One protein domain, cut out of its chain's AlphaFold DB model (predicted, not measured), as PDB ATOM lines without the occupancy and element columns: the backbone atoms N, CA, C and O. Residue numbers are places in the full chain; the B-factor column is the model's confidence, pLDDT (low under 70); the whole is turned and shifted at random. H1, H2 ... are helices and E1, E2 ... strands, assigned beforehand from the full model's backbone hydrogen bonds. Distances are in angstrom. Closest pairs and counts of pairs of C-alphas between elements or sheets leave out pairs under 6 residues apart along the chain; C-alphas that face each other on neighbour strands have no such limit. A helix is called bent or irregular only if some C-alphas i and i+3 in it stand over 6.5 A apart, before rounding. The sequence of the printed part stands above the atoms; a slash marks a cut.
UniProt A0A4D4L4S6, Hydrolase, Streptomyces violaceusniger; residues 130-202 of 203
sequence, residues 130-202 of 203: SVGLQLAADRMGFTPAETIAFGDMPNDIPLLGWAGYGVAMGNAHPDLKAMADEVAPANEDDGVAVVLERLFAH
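AT A GLANCE: This is residues 130 to 202 of the 203 residues of the protein "Hydrolase" of Streptomyces violaceusniger (UniProt A0A4D4L4S6). A small parallel sheet of two strands, E1 and E2, lies in the middle, with H2 packed on one of its faces and H4 more loosely over the other. H1 reaches away to one side, its first residues packing on H2, while H3 sits near the far ends of the strands. The printed part has 73 residues, in the order H1, E1, H2, E2, H3, H4, and its class is mostly helix. It is compact, with a radius of gyration of the C-alphas of 12.2 A, and flat, spanning 33 by 32 by 17 A; residues 197 to 202 stand free, of which 197 to 200 belong to H4.

HOW THE PARTS SIT: Begin with H1, residues 130 to 140, which touches H2, residues 154 to 162: their closest C-alphas, those of Ser 130 and Leu 159, are 4.6 A apart. The two run the same way at a steep tilt of 42 degrees. Next look at E1, residues 148 to 151, and E2, residues 165 to 168, parallel neighbours at 19 degrees. Here N 149 and O 165 are 2.9 A apart and N 167 and O 149 are 2.8 A apart, within hydrogen-bond range. E1, H2 and E2 form a strand-helix-strand unit, two parallel neighbour strands joined through a helix, with a right-handed crossover. The closest C-alphas of H2 and E2, those of Leu 160 and Gly 166, are 4.5 A apart. H3, residues 174 to 177, touches H2, the closest C-alphas being those of Ile 157 and Leu 176 at 5.8 A. H4, residues 191 to 200, touches no helix; its closest C-alpha to E1 is that of Val 192, 7.3 A from that of Phe 150. H4 and E2 are near each other, and H2 and H4 are apart. In H4 every O i to N i+4 pair is within hydrogen-bond range, in H1 6 of 7 and in H2 3 of 5; H3 is too short for such a pair, but its one O i to N i+3 pair is within range.

IN THESE COORDINATES: Find C-alpha 130 at (-51.000, -17.652, -28.525); from there H1 runs 15.1 A to C-alpha 140. E1 starts at C-alpha 148, (-52.416, -7.603, -35.202), and covers 10.4 A. H2 measures 13.7 A and is irregular, but only just: C-alphas 155 and 158 are 6.9 A apart. E2 covers 10.2 A and H3 5.2 A. H4 runs 14.4 A to C-alpha 200 at (-55.740, 3.432, -38.861).

THE WHOLE: The two C-alphas farthest apart are those of Gly 141 and Glu 188, at 32.8 A. The printed part has no cut. The link from H3 to H4 is long, with 13 residues; within it, residues 182 to 183 pair in parallel with residues 167 to 168 of E2. The mean pLDDT of the printed part is 93.9, and residue 202 is under 70.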
ATOM      1  N   SER A 130     -50.065 -17.390 -27.425       89.38
ATOM      2  CA  SER A 130     -51.000 -17.652 -28.525       89.38
ATOM      3  C   SER A 130     -52.232 -18.425 -28.060       89.38
ATOM      4  O   SER A 130     -53.343 -18.091 -28.456       89.38
ATOM      5  N   VAL A 131     -52.072 -19.371 -27.129       89.25
ATOM      6  CA  VAL A 131     -53.194 -20.104 -26.516       89.25
ATOM      7  C   VAL A 131     -54.111 -19.150 -25.758       89.25
ATOM      8  O   VAL A 131     -55.333 -19.180 -25.923       89.25
ATOM      9  N   GLY A 132     -53.525 -18.252 -24.960       89.00
ATOM     10  CA  GLY A 132     -54.282 -17.204 -24.281       89.00
ATOM     11  C   GLY A 132     -55.008 -16.287 -25.270       89.00
ATOM     12  O   GLY A 132     -56.167 -15.933 -25.039       89.00
ATOM     13  N   LEU A 133     -54.342 -15.919 -26.371       90.94
ATOM     14  CA  LEU A 133     -54.900 -15.055 -27.411       90.94
ATOM     15  C   LEU A 133     -56.059 -15.702 -28.164       90.94
ATOM     16  O   LEU A 133     -57.115 -15.080 -28.262       90.94
ATOM     17  N   GLN A 134     -55.915 -16.960 -28.579       92.25
ATOM     18  CA  GLN A 134     -56.984 -17.741 -29.196       92.25
ATOM     19  C   GLN A 134     -58.233 -17.763 -28.309       92.25
ATOM     20  O   GLN A 134     -59.326 -17.434 -28.763       92.25
ATOM     21  N   LEU A 135     -58.069 -18.048 -27.011       90.62
ATOM     22  CA  LEU A 135     -59.184 -18.090 -26.061       90.62
ATOM     23  C   LEU A 135     -59.920 -16.752 -25.910       90.62
ATOM     24  O   LEU A 135     -61.112 -16.752 -25.579       90.62
ATOM     25  N   ALA A 136     -59.229 -15.623 -26.075       91.75
ATOM     26  CA  ALA A 136     -59.866 -14.309 -26.049       91.75
ATOM     27  C   ALA A 136     -60.531 -13.976 -27.385       91.75
ATOM     28  O   ALA A 136     -61.662 -13.496 -27.385       91.75
ATOM     29  N   ALA A 137     -59.854 -14.251 -28.501       93.19
ATOM     30  CA  ALA A 137     -60.373 -14.017 -29.843       93.19
ATOM     31  C   ALA A 137     -61.684 -14.784 -30.069       93.19
ATOM     32  O   ALA A 137     -62.685 -14.171 -30.438       93.19
ATOM     33  N   ASP A 138     -61.730 -16.066 -29.688       92.75
ATOM     34  CA  ASP A 138     -62.936 -16.902 -29.763       92.75
ATOM     35  C   ASP A 138     -64.109 -16.307 -28.974       92.75
ATOM     36  O   ASP A 138     -65.255 -16.340 -29.418       92.75
ATOM     37  N   ARG A 139     -63.834 -15.735 -27.795       91.50
ATOM     38  CA  ARG A 139     -64.860 -15.099 -26.953       91.50
ATOM     39  C   ARG A 139     -65.378 -13.791 -27.535       91.50
ATOM     40  O   ARG A 139     -66.529 -13.441 -27.286       91.50
ATOM     41  N   MET A 140     -64.530 -13.066 -28.255       92.50
ATOM     42  CA  MET A 140     -64.879 -11.800 -28.897       92.50
ATOM     43  C   MET A 140     -65.444 -11.990 -30.310       92.50
ATOM     44  O   MET A 140     -65.989 -11.045 -30.871       92.50
ATOM     45  N   GLY A 141     -65.361 -13.204 -30.865       95.50
ATOM     46  CA  GLY A 141     -65.825 -13.514 -32.214       95.50
ATOM     47  C   GLY A 141     -64.869 -13.059 -33.316       95.50
ATOM     48  O   GLY A 141     -65.324 -12.834 -34.433       95.50
ATOM     49  N   PHE A 142     -63.574 -12.923 -33.013       95.81
ATOM     50  CA  PHE A 142     -62.539 -12.580 -33.990       95.81
ATOM     51  C   PHE A 142     -61.749 -13.811 -34.421       95.81
ATOM     52  O   PHE A 142     -61.480 -14.715 -33.629       95.81
ATOM     53  N   THR A 143     -61.329 -13.812 -35.678       95.31
ATOM     54  CA  THR A 143     -60.405 -14.796 -36.240       95.31
ATOM     55  C   THR A 143     -58.965 -14.282 -36.184       95.31
ATOM     56  O   THR A 143     -58.753 -13.071 -36.123       95.31
ATOM     57  N   PRO A 144     -57.946 -15.158 -36.269       94.44
ATOM     58  CA  PRO A 144     -56.559 -14.703 -36.277       94.44
ATOM     59  C   PRO A 144     -56.262 -13.722 -37.423       94.44
ATOM     60  O   PRO A 144     -55.566 -12.734 -37.214       94.44
ATOM     61  N   ALA A 145     -56.876 -13.914 -38.596       95.75
ATOM     62  CA  ALA A 145     -56.729 -13.030 -39.758       95.75
ATOM     63  C   ALA A 145     -57.184 -11.576 -39.508       95.75
ATOM     64  O   ALA A 145     -56.792 -10.678 -40.245       95.75
ATOM     65  N   GLU A 146     -57.996 -11.339 -38.477       95.06
ATOM     66  CA  GLU A 146     -58.496 -10.017 -38.081       95.06
ATOM     67  C   GLU A 146     -57.654  -9.384 -36.961       95.06
ATOM     68  O   GLU A 146     -58.056  -8.385 -36.366       95.06
ATOM     69  N   THR A 147     -56.495  -9.967 -36.639       95.19
ATOM     70  CA  THR A 147     -55.658  -9.533 -35.518       95.19
ATOM     71  C   THR A 147     -54.296  -9.023 -35.958       95.19
ATOM     72  O   THR A 147     -53.698  -9.507 -36.920       95.19
ATOM     73  N   ILE A 148     -53.797  -8.066 -35.182       96.00
ATOM     74  CA  ILE A 148     -52.416  -7.603 -35.202       96.00
ATOM     75  C   ILE A 148     -51.780  -7.911 -33.846       96.00
ATOM     76  O   ILE A 148     -52.400  -7.679 -32.804       96.00
ATOM     77  N   ALA A 149     -50.555  -8.428 -33.849       96.19
ATOM     78  CA  ALA A 149     -49.784  -8.669 -32.637       96.19
ATOM     79  C   ALA A 149     -48.425  -7.977 -32.691       96.19
ATOM     80  O   ALA A 149     -47.787  -7.912 -33.738       96.19
ATOM     81  N   PHE A 150     -47.976  -7.501 -31.531       96.81
ATOM     82  CA  PHE A 150     -46.675  -6.873 -31.337       96.81
ATOM     83  C   PHE A 150     -45.873  -7.682 -30.322       96.81
ATOM     84  O   PHE A 150     -46.439  -8.154 -29.333       96.81
ATOM     85  N   GLY A 151     -44.568  -7.809 -30.540       95.62
ATOM     86  CA  GLY A 151     -43.689  -8.530 -29.626       95.62
ATOM     87  C   GLY A 151     -42.231  -8.119 -29.754       95.62
ATOM     88  O   GLY A 151     -41.822  -7.492 -30.737       95.62
ATOM     89  N   ASP A 152     -41.431  -8.492 -28.765       95.25
ATOM     90  CA  ASP A 152     -40.007  -8.175 -28.726       95.25
ATOM     91  C   ASP A 152     -39.110  -9.339 -28.293       95.25
ATOM     92  O   ASP A 152     -37.926  -9.355 -28.638       95.25
ATOM     93  N   MET A 153     -39.653 -10.350 -27.617       92.75
ATOM     94  CA  MET A 153     -38.881 -11.462 -27.058       92.75
ATOM     95  C   MET A 153     -39.317 -12.825 -27.627       92.75
ATOM     96  O   MET A 153     -40.366 -12.936 -28.261       92.75
ATOM     97  N   PRO A 154     -38.529 -13.906 -27.445       89.69
ATOM     98  CA  PRO A 154     -38.863 -15.223 -27.994       89.69
ATOM     99  C   PRO A 154     -40.203 -15.803 -27.516       89.69
ATOM    100  O   PRO A 154     -40.824 -16.571 -28.244       89.69
ATOM    101  N   ASN A 155     -40.699 -15.424 -26.334       90.12
ATOM    102  CA  ASN A 155     -42.051 -15.785 -25.887       90.12
ATOM    103  C   ASN A 155     -43.179 -15.170 -26.741       90.12
ATOM    104  O   ASN A 155     -44.329 -15.593 -26.609       90.12
ATOM    105  N   ASP A 156     -42.875 -14.209 -27.616       94.50
ATOM    106  CA  ASP A 156     -43.809 -13.639 -28.591       94.50
ATOM    107  C   ASP A 156     -43.799 -14.366 -29.942       94.50
ATOM    108  O   ASP A 156     -44.634 -14.080 -30.794       94.50
ATOM    109  N   ILE A 157     -42.906 -15.337 -30.161       94.00
ATOM    110  CA  ILE A 157     -42.851 -16.099 -31.420       94.00
ATOM    111  C   ILE A 157     -44.191 -16.801 -31.712       94.00
ATOM    112  O   ILE A 157     -44.742 -16.590 -32.795       94.00
ATOM    113  N   PRO A 158     -44.789 -17.565 -30.769       93.06
ATOM    114  CA  PRO A 158     -46.105 -18.161 -31.002       93.06
ATOM    115  C   PRO A 158     -47.195 -17.103 -31.202       93.06
ATOM    116  O   PRO A 158     -48.124 -17.310 -31.975       93.06
ATOM    117  N   LEU A 159     -47.073 -15.962 -30.514       93.50
ATOM    118  CA  LEU A 159     -48.021 -14.853 -30.598       93.50
ATOM    119  C   LEU A 159     -48.048 -14.249 -32.011       93.50
ATOM    120  O   LEU A 159     -49.125 -14.109 -32.585       93.50
ATOM    121  N   LEU A 160     -46.880 -13.927 -32.576       96.31
ATOM    122  CA  LEU A 160     -46.766 -13.389 -33.934       96.31
ATOM    123  C   LEU A 160     -47.165 -14.426 -34.984       96.31
ATOM    124  O   LEU A 160     -47.873 -14.085 -35.919       96.31
ATOM    125  N   GLY A 161     -46.759 -15.689 -34.813       95.25
ATOM    126  CA  GLY A 161     -47.111 -16.759 -35.751       95.25
ATOM    127  C   GLY A 161     -48.601 -17.110 -35.772       95.25
ATOM    128  O   GLY A 161     -49.082 -17.685 -36.747       95.25
ATOM    129  N   TRP A 162     -49.330 -16.785 -34.703       96.00
ATOM    130  CA  TRP A 162     -50.778 -16.948 -34.635       96.00
ATOM    131  C   TRP A 162     -51.525 -15.786 -35.297       96.00
ATOM    132  O   TRP A 162     -52.545 -16.015 -35.941       96.00
ATOM    133  N   ALA A 163     -51.040 -14.553 -35.134       96.75
ATOM    134  CA  ALA A 163     -51.731 -13.357 -35.603       96.75
ATOM    135  C   ALA A 163     -51.782 -13.260 -37.135       96.75
ATOM    136  O   ALA A 163     -50.917 -13.760 -37.847       96.75
ATOM    137  N   GLY A 164     -52.798 -12.562 -37.646       96.50
ATOM    138  CA  GLY A 164     -52.925 -12.258 -39.072       96.50
ATOM    139  C   GLY A 164     -51.879 -11.256 -39.560       96.50
ATOM    140  O   GLY A 164     -51.561 -11.245 -40.747       96.50
ATOM    141  N   TYR A 165     -51.356 -10.431 -38.649       97.25
ATOM    142  CA  TYR A 165     -50.248  -9.517 -38.897       97.25
ATOM    143  C   TYR A 165     -49.340  -9.421 -37.665       97.25
ATOM    144  O   TYR A 165     -49.756  -8.944 -36.604       97.25
ATOM    145  N   GLY A 166     -48.103  -9.894 -37.787       97.62
ATOM    146  CA  GLY A 166     -47.118  -9.932 -36.714       97.62
ATOM    147  C   GLY A 166     -46.058  -8.841 -36.849       97.62
ATOM    148  O   GLY A 166     -45.361  -8.759 -37.858       97.62
ATOM    149  N   VAL A 167     -45.880  -8.036 -35.803       98.12
ATOM    150  CA  VAL A 167     -44.936  -6.914 -35.779       98.12
ATOM    151  C   VAL A 167     -43.888  -7.123 -34.690       98.12
ATOM    152  O   VAL A 167     -44.205  -7.211 -33.503       98.12
ATOM    153  N   ALA A 168     -42.616  -7.166 -35.078       98.19
ATOM    154  CA  ALA A 168     -41.507  -7.179 -34.130       98.19
ATOM    155  C   ALA A 168     -41.055  -5.748 -33.808       98.19
ATOM    156  O   ALA A 168     -40.912  -4.915 -34.701       98.19
ATOM    157  N   MET A 169     -40.767  -5.458 -32.539       98.00
ATOM    158  CA  MET A 169     -40.221  -4.156 -32.141       98.00
ATOM    159  C   MET A 169     -38.795  -3.934 -32.676       98.00
ATOM    160  O   MET A 169     -38.023  -4.876 -32.879       98.00
ATOM    161  N   GLY A 170     -38.379  -2.677 -32.844       96.25
ATOM    162  CA  GLY A 170     -37.037  -2.339 -33.342       96.25
ATOM    163  C   GLY A 170     -35.897  -2.872 -32.464       96.25
ATOM    164  O   GLY A 170     -34.831  -3.239 -32.963       96.25
ATOM    165  N   ASN A 171     -36.138  -3.021 -31.162       95.12
ATOM    166  CA  ASN A 171     -35.235  -3.616 -30.173       95.12
ATOM    167  C   ASN A 171     -35.433  -5.135 -29.984       95.12
ATOM    168  O   ASN A 171     -34.769  -5.722 -29.132       95.12
ATOM    169  N   ALA A 172     -36.302  -5.776 -30.771       95.38
ATOM    170  CA  ALA A 172     -36.657  -7.180 -30.600       95.38
ATOM    171  C   ALA A 172     -35.497  -8.153 -30.854       95.38
ATOM    172  O   ALA A 172     -34.552  -7.860 -31.607       95.38
ATOM    173  N   HIS A 173     -35.632  -9.341 -30.264       92.81
ATOM    174  CA  HIS A 173     -34.768 -10.494 -30.469       92.81
ATOM    175  C   HIS A 173     -34.658 -10.850 -31.966       92.81
ATOM    176  O   HIS A 173     -35.669 -10.804 -32.677       92.81
ATOM    177  N   PRO A 174     -33.464 -11.233 -32.468       93.62
ATOM    178  CA  PRO A 174     -33.268 -11.568 -33.881       93.62
ATOM    179  C   PRO A 174     -34.244 -12.622 -34.414       93.62
ATOM    180  O   PRO A 174     -34.799 -12.436 -35.493       93.62
ATOM    181  N   ASP A 175     -34.503 -13.677 -33.639       92.50
ATOM    182  CA  ASP A 175     -35.403 -14.762 -34.057       92.50
ATOM    183  C   ASP A 175     -36.849 -14.290 -34.249       92.50
ATOM    184  O   ASP A 175     -37.523 -14.741 -35.170       92.50
ATOM    185  N   LEU A 176     -37.315 -13.336 -33.433       95.31
ATOM    186  CA  LEU A 176     -38.655 -12.774 -33.583       95.31
ATOM    187  C   LEU A 176     -38.742 -11.880 -34.827       95.31
ATOM    188  O   LEU A 176     -39.684 -11.985 -35.608       95.31
ATOM    189  N   LYS A 177     -37.726 -11.037 -35.056       97.38
ATOM    190  CA  LYS A 177     -37.642 -10.193 -36.260       97.38
ATOM    191  C   LYS A 177     -37.616 -11.012 -37.544       97.38
ATOM    192  O   LYS A 177     -38.169 -10.578 -38.545       97.38
ATOM    193  N   ALA A 178     -36.967 -12.175 -37.520       96.50
ATOM    194  CA  ALA A 178     -36.828 -13.035 -38.689       96.50
ATOM    195  C   ALA A 178     -38.163 -13.610 -39.193       96.50
ATOM    196  O   ALA A 178     -38.232 -14.019 -40.350       96.50
ATOM    197  N   MET A 179     -39.199 -13.648 -38.349       96.25
ATOM    198  CA  MET A 179     -40.516 -14.185 -38.699       96.25
ATOM    199  C   MET A 179     -41.632 -13.135 -38.776       96.25
ATOM    200  O   MET A 179     -42.752 -13.489 -39.129       96.25
ATOM    201  N   ALA A 180     -41.359 -11.885 -38.400       97.62
ATOM    202  CA  ALA A 180     -42.361 -10.828 -38.387       97.62
ATOM    203  C   ALA A 180     -42.674 -10.333 -39.807       97.62
ATOM    204  O   ALA A 180     -41.782 -10.245 -40.652       97.62
ATOM    205  N   ASP A 181     -43.927  -9.947 -40.043       97.62
ATOM    206  CA  ASP A 181     -44.351  -9.297 -41.288       97.62
ATOM    207  C   ASP A 181     -43.765  -7.886 -41.407       97.62
ATOM    208  O   ASP A 181     -43.522  -7.374 -42.503       97.62
ATOM    209  N   GLU A 182     -43.525  -7.251 -40.260       97.25
ATOM    210  CA  GLU A 182     -42.964  -5.917 -40.153       97.25
ATOM    211  C   GLU A 182     -42.056  -5.785 -38.928       97.25
ATOM    212  O   GLU A 182     -42.292  -6.375 -37.873       97.25
ATOM    213  N   VAL A 183     -41.033  -4.937 -39.055       98.06
ATOM    214  CA  VAL A 183     -40.260  -4.438 -37.916       98.06
ATOM    215  C   VAL A 183     -40.621  -2.973 -37.665       98.06
ATOM    216  O   VAL A 183     -40.385  -2.119 -38.519       98.06
ATOM    217  N   ALA A 184     -41.175  -2.692 -36.487       97.69
ATOM    218  CA  ALA A 184     -41.506  -1.346 -36.023       97.69
ATOM    219  C   ALA A 184     -40.252  -0.581 -35.542       97.69
ATOM    220  O   ALA A 184     -39.188  -1.182 -35.350       97.69
ATOM    221  N   PRO A 185     -40.358   0.735 -35.264       97.25
ATOM    222  CA  PRO A 185     -39.395   1.428 -34.407       97.25
ATOM    223  C   PRO A 185     -39.211   0.729 -33.050       97.25
ATOM    224  O   PRO A 185     -39.967  -0.179 -32.682       97.25
ATOM    225  N   ALA A 186     -38.186   1.122 -32.293       95.50
ATOM    226  CA  ALA A 186     -37.998   0.581 -30.953       95.50
ATOM    227  C   ALA A 186     -39.175   0.958 -30.040       95.50
ATOM    228  O   ALA A 186     -39.914   1.912 -30.289       95.50
ATOM    229  N   ASN A 187     -39.342   0.207 -28.956       90.88
ATOM    230  CA  ASN A 187     -40.311   0.537 -27.914       90.88
ATOM    231  C   ASN A 187     -40.087   1.939 -27.313       90.88
ATOM    232  O   ASN A 187     -41.058   2.597 -26.965       90.88
ATOM    233  N   GLU A 188     -38.835   2.397 -27.219       93.12
ATOM    234  CA  GLU A 188     -38.477   3.748 -26.750       93.12
ATOM    235  C   GLU A 188     -38.870   4.864 -27.736       93.12
ATOM    236  O   GLU A 188     -38.941   6.024 -27.339       93.12
ATOM    237  N   ASP A 189     -39.172   4.507 -28.988       94.81
ATOM    238  CA  ASP A 189     -39.561   5.417 -30.070       94.81
ATOM    239  C   ASP A 189     -41.059   5.285 -30.420       94.81
ATOM    240  O   ASP A 189     -41.457   5.486 -31.569       94.81
ATOM    241  N   ASP A 190     -41.890   4.867 -29.458       94.31
ATOM    242  CA  ASP A 190     -43.339   4.679 -29.620       94.31
ATOM    243  C   ASP A 190     -43.725   3.751 -30.793       94.31
ATOM    244  O   ASP A 190     -44.768   3.918 -31.430       94.31
ATOM    245  N   GLY A 191     -42.903   2.733 -31.086       95.12
ATOM    246  CA  GLY A 191     -43.047   1.920 -32.301       95.12
ATOM    247  C   GLY A 191     -44.431   1.288 -32.509       95.12
ATOM    248  O   GLY A 191     -44.900   1.212 -33.643       95.12
ATOM    249  N   VAL A 192     -45.128   0.909 -31.432       95.94
ATOM    250  CA  VAL A 192     -46.517   0.418 -31.511       95.94
ATOM    251  C   VAL A 192     -47.456   1.506 -32.038       95.94
ATOM    252  O   VAL A 192     -48.246   1.247 -32.944       95.94
ATOM    253  N   ALA A 193     -47.364   2.725 -31.497       94.38
ATOM    254  CA  ALA A 193     -48.219   3.837 -31.900       94.38
ATOM    255  C   ALA A 193     -47.985   4.200 -33.368       94.38
ATOM    256  O   ALA A 193     -48.948   4.306 -34.120       94.38
ATOM    257  N   VAL A 194     -46.723   4.269 -33.803       95.25
ATOM    258  CA  VAL A 194     -46.360   4.573 -35.198       95.25
ATOM    259  C   VAL A 194     -47.012   3.600 -36.186       95.25
ATOM    260  O   VAL A 194     -47.545   4.015 -37.219       95.25
ATOM    261  N   VAL A 195     -46.996   2.300 -35.879       95.62
ATOM    262  CA  VAL A 195     -47.616   1.280 -36.736       95.62
ATOM    263  C   VAL A 195     -49.136   1.417 -36.739       95.62
ATOM    264  O   VAL A 195     -49.744   1.420 -37.810       95.62
ATOM    265  N   LEU A 196     -49.759   1.570 -35.566       95.00
ATOM    266  CA  LEU A 196     -51.212   1.710 -35.461       95.00
ATOM    267  C   LEU A 196     -51.720   2.983 -36.144       95.00
ATOM    268  O   LEU A 196     -52.690   2.921 -36.893       95.00
ATOM    269  N   GLU A 197     -51.051   4.118 -35.955       94.50
ATOM    270  CA  GLU A 197     -51.382   5.367 -36.639       94.50
ATOM    271  C   GLU A 197     -51.318   5.183 -38.152       94.50
ATOM    272  O   GLU A 197     -52.263   5.527 -38.854       94.50
ATOM    273  N   ARG A 198     -50.261   4.562 -38.683       93.50
ATOM    274  CA  ARG A 198     -50.165   4.310 -40.125       93.50
ATOM    275  C   ARG A 198     -51.305   3.425 -40.643       93.50
ATOM    276  O   ARG A 198     -51.805   3.675 -41.739       93.50
ATOM    277  N   LEU A 199     -51.693   2.394 -39.891       91.38
ATOM    278  CA  LEU A 199     -52.748   1.456 -40.290       91.38
ATOM    279  C   LEU A 199     -54.158   2.059 -40.181       91.38
ATOM    280  O   LEU A 199     -55.007   1.746 -41.013       91.38
ATOM    281  N   PHE A 200     -54.399   2.940 -39.205       89.50
ATOM    282  CA  PHE A 200     -55.740   3.432 -38.861       89.50
ATOM    283  C   PHE A 200     -55.957   4.942 -39.067       89.50
ATOM    284  O   PHE A 200     -57.072   5.417 -38.874       89.50
ATOM    285  N   ALA A 201     -54.964   5.714 -39.526       79.38
ATOM    286  CA  ALA A 201     -55.082   7.171 -39.734       79.38
ATOM    287  C   ALA A 201     -56.137   7.609 -40.772       79.38
ATOM    288  O   ALA A 201     -56.388   8.804 -40.913       79.38
ATOM    289  N   HIS A 202     -56.750   6.676 -41.507       62.53
ATOM    290  CA  HIS A 202     -57.792   6.956 -42.505       62.53
ATOM    291  C   HIS A 202     -59.058   6.098 -42.318       62.53
ATOM    292  O   HIS A 202     -59.798   5.895 -43.281       62.53
TER     293      HIS A 202